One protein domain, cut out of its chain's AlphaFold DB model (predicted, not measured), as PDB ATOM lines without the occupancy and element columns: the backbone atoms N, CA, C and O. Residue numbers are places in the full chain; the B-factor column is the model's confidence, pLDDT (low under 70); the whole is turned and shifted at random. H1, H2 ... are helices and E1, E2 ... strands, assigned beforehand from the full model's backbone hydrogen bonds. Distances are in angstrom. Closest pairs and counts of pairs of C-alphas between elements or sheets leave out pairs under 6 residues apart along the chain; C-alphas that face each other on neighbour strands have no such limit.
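What this domain is: This is residues 19 to 106 of the 114 residues of a protein of Microbotryum silenes-dioicae (UniProt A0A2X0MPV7). Two small strand hairpins, a short helix and one long helix are joined by long loops into an elongated body. The long helix H2 makes one end of the longest axis and the turn of hairpin E3 and E4 the other, while hairpin E1 and E2 and the short helix H1 sit between, with H1 next to E2. The printed part has 88 residues with two named helices and four named strands, in the order E1, E2, H1, E3, E4, H2; each sheet is an antiparallel pair, E1 - E2 and E3 - E4. The class is mixed, helices and strands, with 39 residues, under half, in named elements. The whole is compact, with a radius of gyration of the C-alphas of 13.4 A, and spans 47 by 27 by 19 A.

How they stand to each other: Start at E1, residues 19 to 21, which forms an antiparallel hairpin with E2, residues 25 to 28, at 138 degrees between their directions; look for N 19 and O 27, 2.8 A apart, and N 27 and O 19, 2.9 A. Next comes H1, residues 43 to 49; its closest C-alphas to E2 are Asn 46 and Tyr 25, 5.6 A apart. Farther on, E3, residues 64 to 66, and E4, residues 72 to 74, form a second antiparallel hairpin at 134 degrees, with N 65 and O 73 at 2.7 A, within hydrogen-bond range. Between the hairpins, the closest C-alphas of E1 and E4 are those of Ile 21 and Pro 72, 6.6 A apart, while E2 and E3 are apart. Last, H2, residues 88 to 106, is close to H1 but not clearly touching: the closest C-alphas, of Ser 47 and Ile 92, are 6.7 A apart, and the helices run opposite ways at a steep tilt of 52 degrees. In H1 and H2 every O i to N i+4 pair is within hydrogen-bond range.

Where its parts are: Find C-alpha 19 at (210.289, 173.559, 211.505), where E1 begins; it runs 6.4 A, and E2 runs 10.4 A. H1 begins at C-alpha 43, at (204.316, 186.011, 211.306), and measures 9.8 A. E3 and E4 each measure 6.9 A. From C-alpha 88 at (198.579, 179.045, 217.802), follow H2 for 26.1 A to C-alpha 106 at (198.290, 205.144, 217.662).

The domain as a whole: The two C-alphas farthest apart are those of Lys 68 and Lys 106, 47.5 A. The printed part has no cut. The links E2 to H1, H1 to E3 and E4 to H2 are long, and in the first of them residues 34 to 35 pair antiparallel with residues 40 to 41. The mean pLDDT of the printed part is 81.3, and residues 104 to 106 are under 70.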
ATOM      1  N   ILE A  19     210.997 174.743 211.028       84.19
ATOM      2  CA  ILE A  19     210.289 173.559 211.505       84.19
ATOM      3  C   ILE A  19     208.793 173.828 211.525       84.19
ATOM      4  O   ILE A  19     208.340 174.927 211.856       84.19
ATOM      5  N   GLU A  20     208.038 172.789 211.214       85.88
ATOM      6  CA  GLU A  20     206.588 172.801 211.271       85.88
ATOM      7  C   GLU A  20     206.147 172.230 212.618       85.88
ATOM      8  O   GLU A  20     206.572 171.145 213.028       85.88
ATOM      9  N   ILE A  21     205.317 172.976 213.346       82.69
ATOM     10  CA  ILE A  21     204.811 172.569 214.653       82.69
ATOM     11  C   ILE A  21     203.286 172.638 214.667       82.69
ATOM     12  O   ILE A  21     202.676 173.682 214.437       82.69
ATOM     13  N   GLY A  22     202.662 171.515 215.031       79.50
ATOM     14  CA  GLY A  22     201.212 171.391 215.109       79.50
ATOM     15  C   GLY A  22     200.562 171.363 213.725       79.50
ATOM     16  O   GLY A  22     200.943 170.568 212.878       79.50
ATOM     17  N   ASP A  23     199.578 172.236 213.516       77.56
ATOM     18  CA  ASP A  23     198.670 172.251 212.356       77.56
ATOM     19  C   ASP A  23     199.279 172.982 211.134       77.56
ATOM     20  O   ASP A  23     198.625 173.815 210.513       77.56
ATOM     21  N   GLY A  24     200.566 172.752 210.849       79.81
ATOM     22  CA  GLY A  24     201.286 173.425 209.755       79.81
ATOM     23  C   GLY A  24     201.765 174.847 210.075       79.81
ATOM     24  O   GLY A  24     201.923 175.657 209.170       79.81
ATOM     25  N   TYR A  25     201.972 175.181 211.354       84.88
ATOM     26  CA  TYR A  25     202.572 176.465 211.731       84.88
ATOM     27  C   TYR A  25     204.087 176.403 211.641       84.88
ATOM     28  O   TYR A  25     204.718 175.479 212.159       84.88
ATOM     29  N   GLN A  26     204.661 177.440 211.055       87.31
ATOM     30  CA  GLN A  26     206.059 177.503 210.708       87.31
ATOM     31  C   GLN A  26     206.828 178.356 211.720       87.31
ATOM     32  O   GLN A  26     206.447 179.476 212.072       87.31
ATOM     33  N   PHE A  27     207.916 177.792 212.237       87.06
ATOM     34  CA  PHE A  27     208.792 178.427 213.217       87.06
ATOM     35  C   PHE A  27     210.249 178.191 212.839       87.06
ATOM     36  O   PHE A  27     210.564 177.301 212.055       87.06
ATOM     37  N   CYS A  28     211.166 178.965 213.417       88.00
ATOM     38  CA  CYS A  28     212.585 178.621 213.342       88.00
ATOM     39  C   CYS A  28     212.952 177.497 214.331       88.00
ATOM     40  O   CYS A  28     212.216 177.234 215.285       88.00
ATOM     41  N   LEU A  29     214.142 176.908 214.183       83.69
ATOM     42  CA  LEU A  29     214.712 175.941 215.135       83.69
ATOM     43  C   LEU A  29     214.799 176.472 216.579       83.69
ATOM     44  O   LEU A  29     214.766 175.683 217.519       83.69
ATOM     45  N   HIS A  30     214.840 177.786 216.797       82.88
ATOM     46  CA  HIS A  30     214.786 178.367 218.146       82.88
ATOM     47  C   HIS A  30     213.369 178.397 218.744       82.88
ATOM     48  O   HIS A  30     213.190 178.849 219.871       82.88
ATOM     49  N   GLY A  31     212.357 177.957 217.992       83.00
ATOM     50  CA  GLY A  31     210.960 178.016 218.402       83.00
ATOM     51  C   GLY A  31     210.401 179.435 218.365       83.00
ATOM     52  O   GLY A  31     209.542 179.777 219.163       83.00
ATOM     53  N   LYS A  32     210.890 180.301 217.476       85.50
ATOM     54  CA  LYS A  32     210.388 181.678 217.335       85.50
ATOM     55  C   LYS A  32     209.794 181.904 215.952       85.50
ATOM     56  O   LYS A  32     210.387 181.488 214.959       85.50
ATOM     57  N   GLU A  33     208.648 182.579 215.895       84.81
ATOM     58  CA  GLU A  33     208.011 183.015 214.640       84.81
ATOM     59  C   GLU A  33     208.864 184.061 213.919       84.81
ATOM     60  O   GLU A  33     209.060 184.000 212.711       84.81
ATOM     61  N   ARG A  34     209.397 185.016 214.685       85.75
ATOM     62  CA  ARG A  34     210.388 185.984 214.228       85.75
ATOM     63  C   ARG A  34     211.667 185.722 214.990       85.75
ATOM     64  O   ARG A  34     211.687 185.817 216.218       85.75
ATOM     65  N   CYS A  35     212.734 185.427 214.274       82.81
ATOM     66  CA  CYS A  35     214.036 185.222 214.879       82.81
ATOM     67  C   CYS A  35     215.012 186.230 214.291       82.81
ATOM     68  O   CYS A  35     215.289 186.190 213.097       82.81
ATOM     69  N   ALA A  36     215.534 187.127 215.129       80.31
ATOM     70  CA  ALA A  36     216.560 188.082 214.711       80.31
ATOM     71  C   ALA A  36     217.882 187.383 214.353       80.31
ATOM     72  O   ALA A  36     218.615 187.871 213.499       80.31
ATOM     73  N   GLU A  37     218.158 186.228 214.968       78.69
ATOM     74  CA  GLU A  37     219.359 185.427 214.703       78.69
ATOM     75  C   GLU A  37     219.285 184.746 213.335       78.69
ATOM     76  O   GLU A  37     220.242 184.795 212.571       78.69
ATOM     77  N   CYS A  38     218.132 184.163 212.994       78.94
ATOM     78  CA  CYS A  38     217.908 183.556 211.680       78.94
ATOM     79  C   CYS A  38     217.463 184.574 210.614       78.94
ATOM     80  O   CYS A  38     217.349 184.208 209.454       78.94
ATOM     81  N   GLN A  39     217.172 185.821 211.002       77.88
ATOM     82  CA  GLN A  39     216.579 186.863 210.150       77.88
ATOM     83  C   GLN A  39     215.326 186.402 209.379       77.88
ATOM     84  O   GLN A  39     215.067 186.843 208.263       77.88
ATOM     85  N   VAL A  40     214.527 185.529 209.997       78.31
ATOM     86  CA  VAL A  40     213.276 185.003 209.430       78.31
ATOM     87  C   VAL A  40     212.065 185.608 210.129       78.31
ATOM     88  O   VAL A  40     212.088 185.835 211.345       78.31
ATOM     89  N   ASP A  41     211.001 185.839 209.362       83.62
ATOM     90  CA  ASP A  41     209.708 186.321 209.846       83.62
ATOM     91  C   ASP A  41     208.584 185.450 209.275       83.62
ATOM     92  O   ASP A  41     208.181 185.599 208.127       83.62
ATOM     93  N   PHE A  42     208.081 184.524 210.089       84.06
ATOM     94  CA  PHE A  42     206.956 183.652 209.745       84.06
ATOM     95  C   PHE A  42     205.617 184.205 210.254       84.06
ATOM     96  O   PHE A  42     204.618 183.490 210.270       84.06
ATOM     97  N   ARG A  43     205.553 185.467 210.717       84.06
ATOM     98  CA  ARG A  43     204.316 186.011 211.306       84.06
ATOM     99  C   ARG A  43     203.222 186.150 210.260       84.06
ATOM    100  O   ARG A  43     202.058 185.911 210.586       84.06
ATOM    101  N   GLU A  44     203.578 186.550 209.043       81.94
ATOM    102  CA  GLU A  44     202.643 186.653 207.920       81.94
ATOM    103  C   GLU A  44     202.120 185.272 207.527       81.94
ATOM    104  O   GLU A  44     200.907 185.071 207.521       81.94
ATOM    105  N   ASP A  45     203.026 184.312 207.338       84.12
ATOM    106  CA  ASP A  45     202.701 182.935 206.956       84.12
ATOM    107  C   ASP A  45     201.794 182.255 207.992       84.12
ATOM    108  O   ASP A  45     200.688 181.818 207.689       84.12
ATOM    109  N   ASN A  46     202.150 182.329 209.273       85.88
ATOM    110  CA  ASN A  46     201.321 181.771 210.337       85.88
ATOM    111  C   ASN A  46     199.987 182.503 210.523       85.88
ATOM    112  O   ASN A  46     199.005 181.893 210.953       85.88
ATOM    113  N   SER A  47     199.925 183.810 210.240       85.25
ATOM    114  CA  SER A  47     198.645 184.535 210.252       85.25
ATOM    115  C   SER A  47     197.749 184.047 209.117       85.25
ATOM    116  O   SER A  47     196.565 183.796 209.350       85.25
ATOM    117  N   PHE A  48     198.330 183.815 207.939       84.44
ATOM    118  CA  PHE A  48     197.650 183.236 206.789       84.44
ATOM    119  C   PHE A  48     197.164 181.807 207.071       84.44
ATOM    120  O   PHE A  48     195.979 181.526 206.889       84.44
ATOM    121  N   THR A  49     198.008 180.947 207.648       85.50
ATOM    122  CA  THR A  49     197.648 179.589 208.099       85.50
ATOM    123  C   THR A  49     196.533 179.612 209.150       85.50
ATOM    124  O   THR A  49     195.637 178.766 209.163       85.50
ATOM    125  N   ALA A  50     196.503 180.635 210.010       83.94
ATOM    126  CA  ALA A  50     195.407 180.846 210.953       83.94
ATOM    127  C   ALA A  50     194.114 181.389 210.303       83.94
ATOM    128  O   ALA A  50     193.061 181.360 210.957       83.94
ATOM    129  N   GLY A  51     194.170 181.857 209.052       84.50
ATOM    130  CA  GLY A  51     193.074 182.508 208.330       84.50
ATOM    131  C   GLY A  51     192.785 183.929 208.820       84.50
ATOM    132  O   GLY A  51     191.622 184.326 208.887       84.50
ATOM    133  N   LEU A  52     193.814 184.659 209.254       79.69
ATOM    134  CA  LEU A  52     193.726 186.018 209.788       79.69
ATOM    135  C   LEU A  52     194.550 186.981 208.933       79.69
ATOM    136  O   LEU A  52     195.600 186.608 208.415       79.69
ATOM    137  N   ASP A  53     194.101 188.233 208.845       80.12
ATOM    138  CA  ASP A  53     194.826 189.265 208.107       80.12
ATOM    139  C   ASP A  53     196.236 189.490 208.681       80.12
ATOM    140  O   ASP A  53     196.393 189.566 209.911       80.12
ATOM    141  N   PRO A  54     197.264 189.630 207.824       74.25
ATOM    142  CA  PRO A  54     198.613 189.943 208.267       74.25
ATOM    143  C   PRO A  54     198.625 191.336 208.910       74.25
ATOM    144  O   PRO A  54     198.334 192.351 208.281       74.25
ATOM    145  N   ILE A  55     198.953 191.379 210.200       76.94
ATOM    146  CA  ILE A  55     199.135 192.609 210.975       76.94
ATOM    147  C   ILE A  55     200.479 192.545 211.689       76.94
ATOM    148  O   ILE A  55     200.970 191.460 212.011       76.94
ATOM    149  N   ASP A  56     201.051 193.707 212.002       73.94
ATOM    150  CA  ASP A  56     202.248 193.781 212.832       73.94
ATOM    151  C   ASP A  56     201.909 193.432 214.292       73.94
ATOM    152  O   ASP A  56     201.611 194.285 215.128       73.94
ATOM    153  N   ARG A  57     201.872 192.125 214.568       81.62
ATOM    154  CA  ARG A  57     201.674 191.530 215.895       81.62
ATOM    155  C   ARG A  57     203.001 191.100 216.504       81.62
ATOM    156  O   ARG A  57     203.976 190.855 215.793       81.62
ATOM    157  N   GLU A  58     203.027 190.947 217.823       78.62
ATOM    158  CA  GLU A  58     204.187 190.364 218.495       78.62
ATOM    159  C   GLU A  58     204.450 188.931 218.013       78.62
ATOM    160  O   GLU A  58     203.526 188.174 217.694       78.62
ATOM    161  N   ALA A  59     205.736 188.587 217.933       80.94
ATOM    162  CA  ALA A  59     206.182 187.265 217.532       80.94
ATOM    163  C   ALA A  59     205.862 186.242 218.621       80.94
ATOM    164  O   ALA A  59     206.063 186.503 219.806       80.94
ATOM    165  N   ILE A  60     205.386 185.068 218.218       85.06
ATOM    166  CA  ILE A  60     205.165 183.972 219.151       85.06
ATOM    167  C   ILE A  60     206.472 183.201 219.342       85.06
ATOM    168  O   ILE A  60     207.124 182.786 218.383       85.06
ATOM    169  N   GLU A  61     206.827 182.989 220.605       85.50
ATOM    170  CA  GLU A  61     207.911 182.105 221.019       85.50
ATOM    171  C   GLU A  61     207.317 180.850 221.663       85.50
ATOM    172  O   GLU A  61     206.374 180.912 222.459       85.50
ATOM    173  N   ILE A  62     207.855 179.698 221.286       83.75
ATOM    174  CA  ILE A  62     207.361 178.375 221.632       83.75
ATOM    175  C   ILE A  62     208.529 177.530 222.099       83.75
ATOM    176  O   ILE A  62     209.629 177.570 221.558       83.75
ATOM    177  N   ASP A  63     208.270 176.735 223.120       84.56
ATOM    178  CA  ASP A  63     209.269 175.865 223.711       84.56
ATOM    179  C   ASP A  63     208.857 174.420 223.415       84.56
ATOM    180  O   ASP A  63     207.840 173.898 223.897       84.56
ATOM    181  N   TYR A  64     209.624 173.812 222.518       84.75
ATOM    182  CA  TYR A  64     209.409 172.468 222.006       84.75
ATOM    183  C   TYR A  64     210.616 171.587 222.345       84.75
ATOM    184  O   TYR A  64     211.692 172.058 222.710       84.75
ATOM    185  N   HIS A  65     210.415 170.280 222.285       85.31
ATOM    186  CA  HIS A  65     211.410 169.259 222.564       85.31
ATOM    187  C   HIS A  65     211.345 168.203 221.465       85.31
ATOM    188  O   HIS A  65     210.264 167.735 221.120       85.31
ATOM    189  N   LEU A  66     212.491 167.789 220.935       83.38
ATOM    190  CA  LEU A  66     212.553 166.743 219.917       83.38
ATOM    191  C   LEU A  66     212.361 165.372 220.574       83.38
ATOM    192  O   LEU A  66     213.134 164.968 221.443       83.38
ATOM    193  N   ASN A  67     211.305 164.654 220.200       82.25
ATOM    194  CA  ASN A  67     211.111 163.275 220.647       82.25
ATOM    195  C   ASN A  67     212.165 162.338 220.032       82.25
ATOM    196  O   ASN A  67     212.918 162.721 219.142       82.25
ATOM    197  N   LYS A  68     212.195 161.076 220.482       77.81
ATOM    198  CA  LYS A  68     213.135 160.047 219.984       77.81
ATOM    199  C   LYS A  68     213.074 159.825 218.465       77.81
ATOM    200  O   LYS A  68     214.026 159.315 217.895       77.81
ATOM    201  N   GLU A  69     211.974 160.216 217.835       77.75
ATOM    202  CA  GLU A  69     211.729 160.113 216.392       77.75
ATOM    203  C   GLU A  69     212.133 161.386 215.625       77.75
ATOM    204  O   GLU A  69     211.908 161.481 214.427       77.75
ATOM    205  N   GLY A  70     212.705 162.388 216.307       78.44
ATOM    206  CA  GLY A  70     213.060 163.682 215.714       78.44
ATOM    207  C   GLY A  70     211.875 164.634 215.532       78.44
ATOM    208  O   GLY A  70     212.027 165.695 214.938       78.44
ATOM    209  N   ILE A  71     210.700 164.285 216.058       81.56
ATOM    210  CA  ILE A  71     209.475 165.073 215.894       81.56
ATOM    211  C   ILE A  71     209.365 166.128 217.014       81.56
ATOM    212  O   ILE A  71     209.499 165.764 218.192       81.56
ATOM    213  N   PRO A  72     209.099 167.415 216.702       80.81
ATOM    214  CA  PRO A  72     208.952 168.469 217.700       80.81
ATOM    215  C   PRO A  72     207.673 168.289 218.532       80.81
ATOM    216  O   PRO A  72     206.549 168.462 218.067       80.81
ATOM    217  N   ALA A  73     207.839 167.973 219.810       83.12
ATOM    218  CA  ALA A  73     206.765 167.795 220.775       83.12
ATOM    219  C   ALA A  73     206.776 168.869 221.855       83.12
ATOM    220  O   ALA A  73     207.807 169.429 222.215       83.12
ATOM    221  N   CYS A  74     205.602 169.164 222.404       84.62
ATOM    222  CA  CYS A  74     205.461 170.203 223.412       84.62
ATOM    223  C   CYS A  74     206.274 169.824 224.652       84.62
ATOM    224  O   CYS A  74     206.044 168.762 225.222       84.62
ATOM    225  N   LYS A  75     207.160 170.693 225.147       82.44
ATOM    226  CA  LYS A  75     207.987 170.354 226.318       82.44
ATOM    227  C   LYS A  75     207.163 170.113 227.588       82.44
ATOM    228  O   LYS A  75     207.517 169.263 228.402       82.44
ATOM    229  N   LYS A  76     206.032 170.815 227.741       79.75
ATOM    230  CA  LYS A  76     205.146 170.690 228.915       79.75
ATOM    231  C   LYS A  76     204.367 169.377 228.946       79.75
ATOM    232  O   LYS A  76     204.266 168.756 229.994       79.75
ATOM    233  N   HIS A  77     203.813 168.968 227.807       80.44
ATOM    234  CA  HIS A  77     202.888 167.829 227.736       80.44
ATOM    235  C   HIS A  77     203.463 166.621 226.981       80.44
ATOM    236  O   HIS A  77     202.836 165.571 226.953       80.44
ATOM    237  N   LYS A  78     204.646 166.760 226.370       78.19
ATOM    238  CA  LYS A  78     205.354 165.755 225.555       78.19
ATOM    239  C   LYS A  78     204.545 165.215 224.370       78.19
ATOM    240  O   LYS A  78     204.782 164.106 223.905       78.19
ATOM    241  N   MET A  79     203.597 166.009 223.869       79.25
ATOM    242  CA  MET A  79     202.716 165.642 222.754       79.25
ATOM    243  C   MET A  79     203.146 166.388 221.494       79.25
ATOM    244  O   MET A  79     203.372 167.599 221.558       79.25
ATOM    245  N   VAL A  80     203.218 165.678 220.370       76.75
ATOM    246  CA  VAL A  80     203.531 166.244 219.046       76.75
ATOM    247  C   VAL A  80     202.470 167.254 218.599       76.75
ATOM    248  O   VAL A  80     202.796 168.292 218.047       76.75
ATOM    249  N   GLU A  81     201.203 167.020 218.940       74.88
ATOM    250  CA  GLU A  81     200.088 167.911 218.601       74.88
ATOM    251  C   GLU A  81     199.351 168.363 219.864       74.88
ATOM    252  O   GLU A  81     198.190 168.038 220.130       74.88
ATOM    253  N   CYS A  82     200.050 169.102 220.726       78.94
ATOM    254  CA  CYS A  82     199.444 169.601 221.949       78.94
ATOM    255  C   CYS A  82     198.437 170.723 221.665       78.94
ATOM    256  O   CYS A  82     198.814 171.885 221.650       78.94
ATOM    257  N   LYS A  83     197.139 170.419 221.550       76.50
ATOM    258  CA  LYS A  83     196.080 171.436 221.341       76.50
ATOM    259  C   LYS A  83     196.064 172.568 222.382       76.50
ATOM    260  O   LYS A  83     195.597 173.665 222.088       76.50
ATOM    261  N   ASN A  84     196.580 172.314 223.588       74.88
ATOM    262  CA  ASN A  84     196.664 173.313 224.657       74.88
ATOM    263  C   ASN A  84     197.860 174.266 224.513       74.88
ATOM    264  O   ASN A  84     197.760 175.413 224.937       74.88
ATOM    265  N   CYS A  85     198.982 173.815 223.943       79.44
ATOM    266  CA  CYS A  85     200.194 174.631 223.788       79.44
ATOM    267  C   CYS A  85     200.399 175.114 222.351       79.44
ATOM    268  O   CYS A  85     200.799 176.250 222.144       79.44
ATOM    269  N   TYR A  86     200.051 174.285 221.373       81.12
ATOM    270  CA  TYR A  86     200.057 174.569 219.939       81.12
ATOM    271  C   TYR A  86     198.708 175.103 219.455       81.12
ATOM    272  O   TYR A  86     198.355 175.009 218.284       81.12
ATOM    273  N   GLY A  87     197.936 175.713 220.357       79.75
ATOM    274  CA  GLY A  87     196.739 176.482 220.023       79.75
ATOM    275  C   GLY A  87     197.074 177.819 219.351       79.75
ATOM    276  O   GLY A  87     196.463 178.833 219.699       79.75
ATOM    277  N   PHE A  88     198.034 177.835 218.417       83.12
ATOM    278  CA  PHE A  88     198.579 179.045 217.802       83.12
ATOM    279  C   PHE A  88     197.486 179.875 217.157       83.12
ATOM    280  O   PHE A  88     197.411 181.060 217.439       83.12
ATOM    281  N   LYS A  89     196.517 179.259 216.472       83.81
ATOM    282  CA  LYS A  89     195.332 179.955 215.945       83.81
ATOM    283  C   LYS A  89     194.675 180.906 216.953       83.81
ATOM    284  O   LYS A  89     194.340 182.041 216.625       83.81
ATOM    285  N   LYS A  90     194.490 180.464 218.204       85.38
ATOM    286  CA  LYS A  90     193.879 181.289 219.262       85.38
ATOM    287  C   LYS A  90     194.837 182.372 219.753       85.38
ATOM    288  O   LYS A  90     194.397 183.492 220.008       85.38
ATOM    289  N   GLN A  91     196.118 182.041 219.889       86.06
ATOM    290  CA  GLN A  91     197.153 182.975 220.328       86.06
ATOM    291  C   GLN A  91     197.369 184.087 219.295       86.06
ATOM    292  O   GLN A  91     197.296 185.259 219.649       86.06
ATOM    293  N   ILE A  92     197.493 183.724 218.021       87.06
ATOM    294  CA  ILE A  92     197.557 184.614 216.862       87.06
ATOM    295  C   ILE A  92     196.322 185.508 216.816       87.06
ATOM    296  O   ILE A  92     196.469 186.721 216.758       87.06
ATOM    297  N   ASN A  93     195.106 184.959 216.929       88.12
ATOM    298  CA  ASN A  93     193.878 185.765 216.930       88.12
ATOM    299  C   ASN A  93     193.854 186.780 218.087       88.12
ATOM    300  O   ASN A  93     193.475 187.936 217.911       88.12
ATOM    301  N   LYS A  94     194.296 186.369 219.283       86.69
ATOM    302  CA  LYS A  94     194.386 187.266 220.441       86.69
ATOM    303  C   LYS A  94     195.415 188.377 220.214       86.69
ATOM    304  O   LYS A  94     195.089 189.534 220.459       86.69
ATOM    305  N   LEU A  95     196.610 188.035 219.729       86.06
ATOM    306  CA  LEU A  95     197.682 188.989 219.431       86.06
ATOM    307  C   LEU A  95     197.305 189.937 218.292       86.06
ATOM    308  O   LEU A  95     197.566 191.127 218.383       86.06
ATOM    309  N   ASN A  96     196.633 189.439 217.255       85.69
ATOM    310  CA  ASN A  96     196.145 190.236 216.136       85.69
ATOM    311  C   ASN A  96     195.103 191.263 216.614       85.69
ATOM    312  O   ASN A  96     195.224 192.451 216.335       85.69
ATOM    313  N   LYS A  97     194.148 190.842 217.456       84.88
ATOM    314  CA  LYS A  97     193.191 191.761 218.096       84.88
ATOM    315  C   LYS A  97     193.865 192.806 218.977       84.88
ATOM    316  O   LYS A  97     193.391 193.939 219.034       84.88
ATOM    317  N   ASP A  98     194.913 192.431 219.701       85.44
ATOM    318  CA  ASP A  98     195.653 193.365 220.548       85.44
ATOM    319  C   ASP A  98     196.444 194.375 219.703       85.44
ATOM    320  O   ASP A  98     196.284 195.584 219.874       85.44
ATOM    321  N   ALA A  99     197.157 193.895 218.683       84.62
ATOM    322  CA  ALA A  99     197.855 194.712 217.698       84.62
ATOM    323  C   ALA A  99     196.905 195.676 216.970       84.62
ATOM    324  O   ALA A  99     197.195 196.867 216.872       84.62
ATOM    325  N   ALA A 100     195.722 195.217 216.552       83.38
ATOM    326  CA  ALA A 100     194.705 196.057 215.920       83.38
ATOM    327  C   ALA A 100     194.207 197.171 216.857       83.38
ATOM    328  O   ALA A 100     194.018 198.315 216.432       83.38
ATOM    329  N   LYS A 101     194.038 196.880 218.154       80.56
ATOM    330  CA  LYS A 101     193.683 197.893 219.164       80.56
ATOM    331  C   LYS A 101     194.808 198.899 219.380       80.56
ATOM    332  O   LYS A 101     194.529 200.090 219.508       80.56
ATOM    333  N   ILE A 102     196.058 198.445 219.427       77.88
ATOM    334  CA  ILE A 102     197.227 199.320 219.584       77.88
ATOM    335  C   ILE A 102     197.392 200.214 218.351       77.88
ATOM    336  O   ILE A 102     197.558 201.426 218.495       77.88
ATOM    337  N   ALA A 103     197.264 199.654 217.147       71.06
ATOM    338  CA  ALA A 103     197.291 200.398 215.890       71.06
ATOM    339  C   ALA A 103     196.175 201.453 215.831       71.06
ATOM    340  O   ALA A 103     196.419 202.604 215.464       71.06
ATOM    341  N   SER A 104     194.969 201.100 216.286       63.22
ATOM    342  CA  SER A 104     193.849 202.045 216.382       63.22
ATOM    343  C   SER A 104     194.117 203.165 217.394       63.22
ATOM    344  O   SER A 104     193.781 204.317 217.135       63.22
ATOM    345  N   LYS A 105     194.771 202.865 218.526       59.69
ATOM    346  CA  LYS A 105     195.153 203.877 219.527       59.69
ATOM    347  C   LYS A 105     196.267 204.806 219.041       59.69
ATOM    348  O   LYS A 105     196.208 205.995 219.337       59.69
ATOM    349  N   LYS A 106     197.246 204.303 218.277       55.44
ATOM    350  CA  LYS A 106     198.290 205.144 217.662       55.44
ATOM    351  C   LYS A 106     197.693 206.166 216.694       55.44
ATOM    352  O   LYS A 106     198.024 207.340 216.791       55.44
TER     353      LYS A 106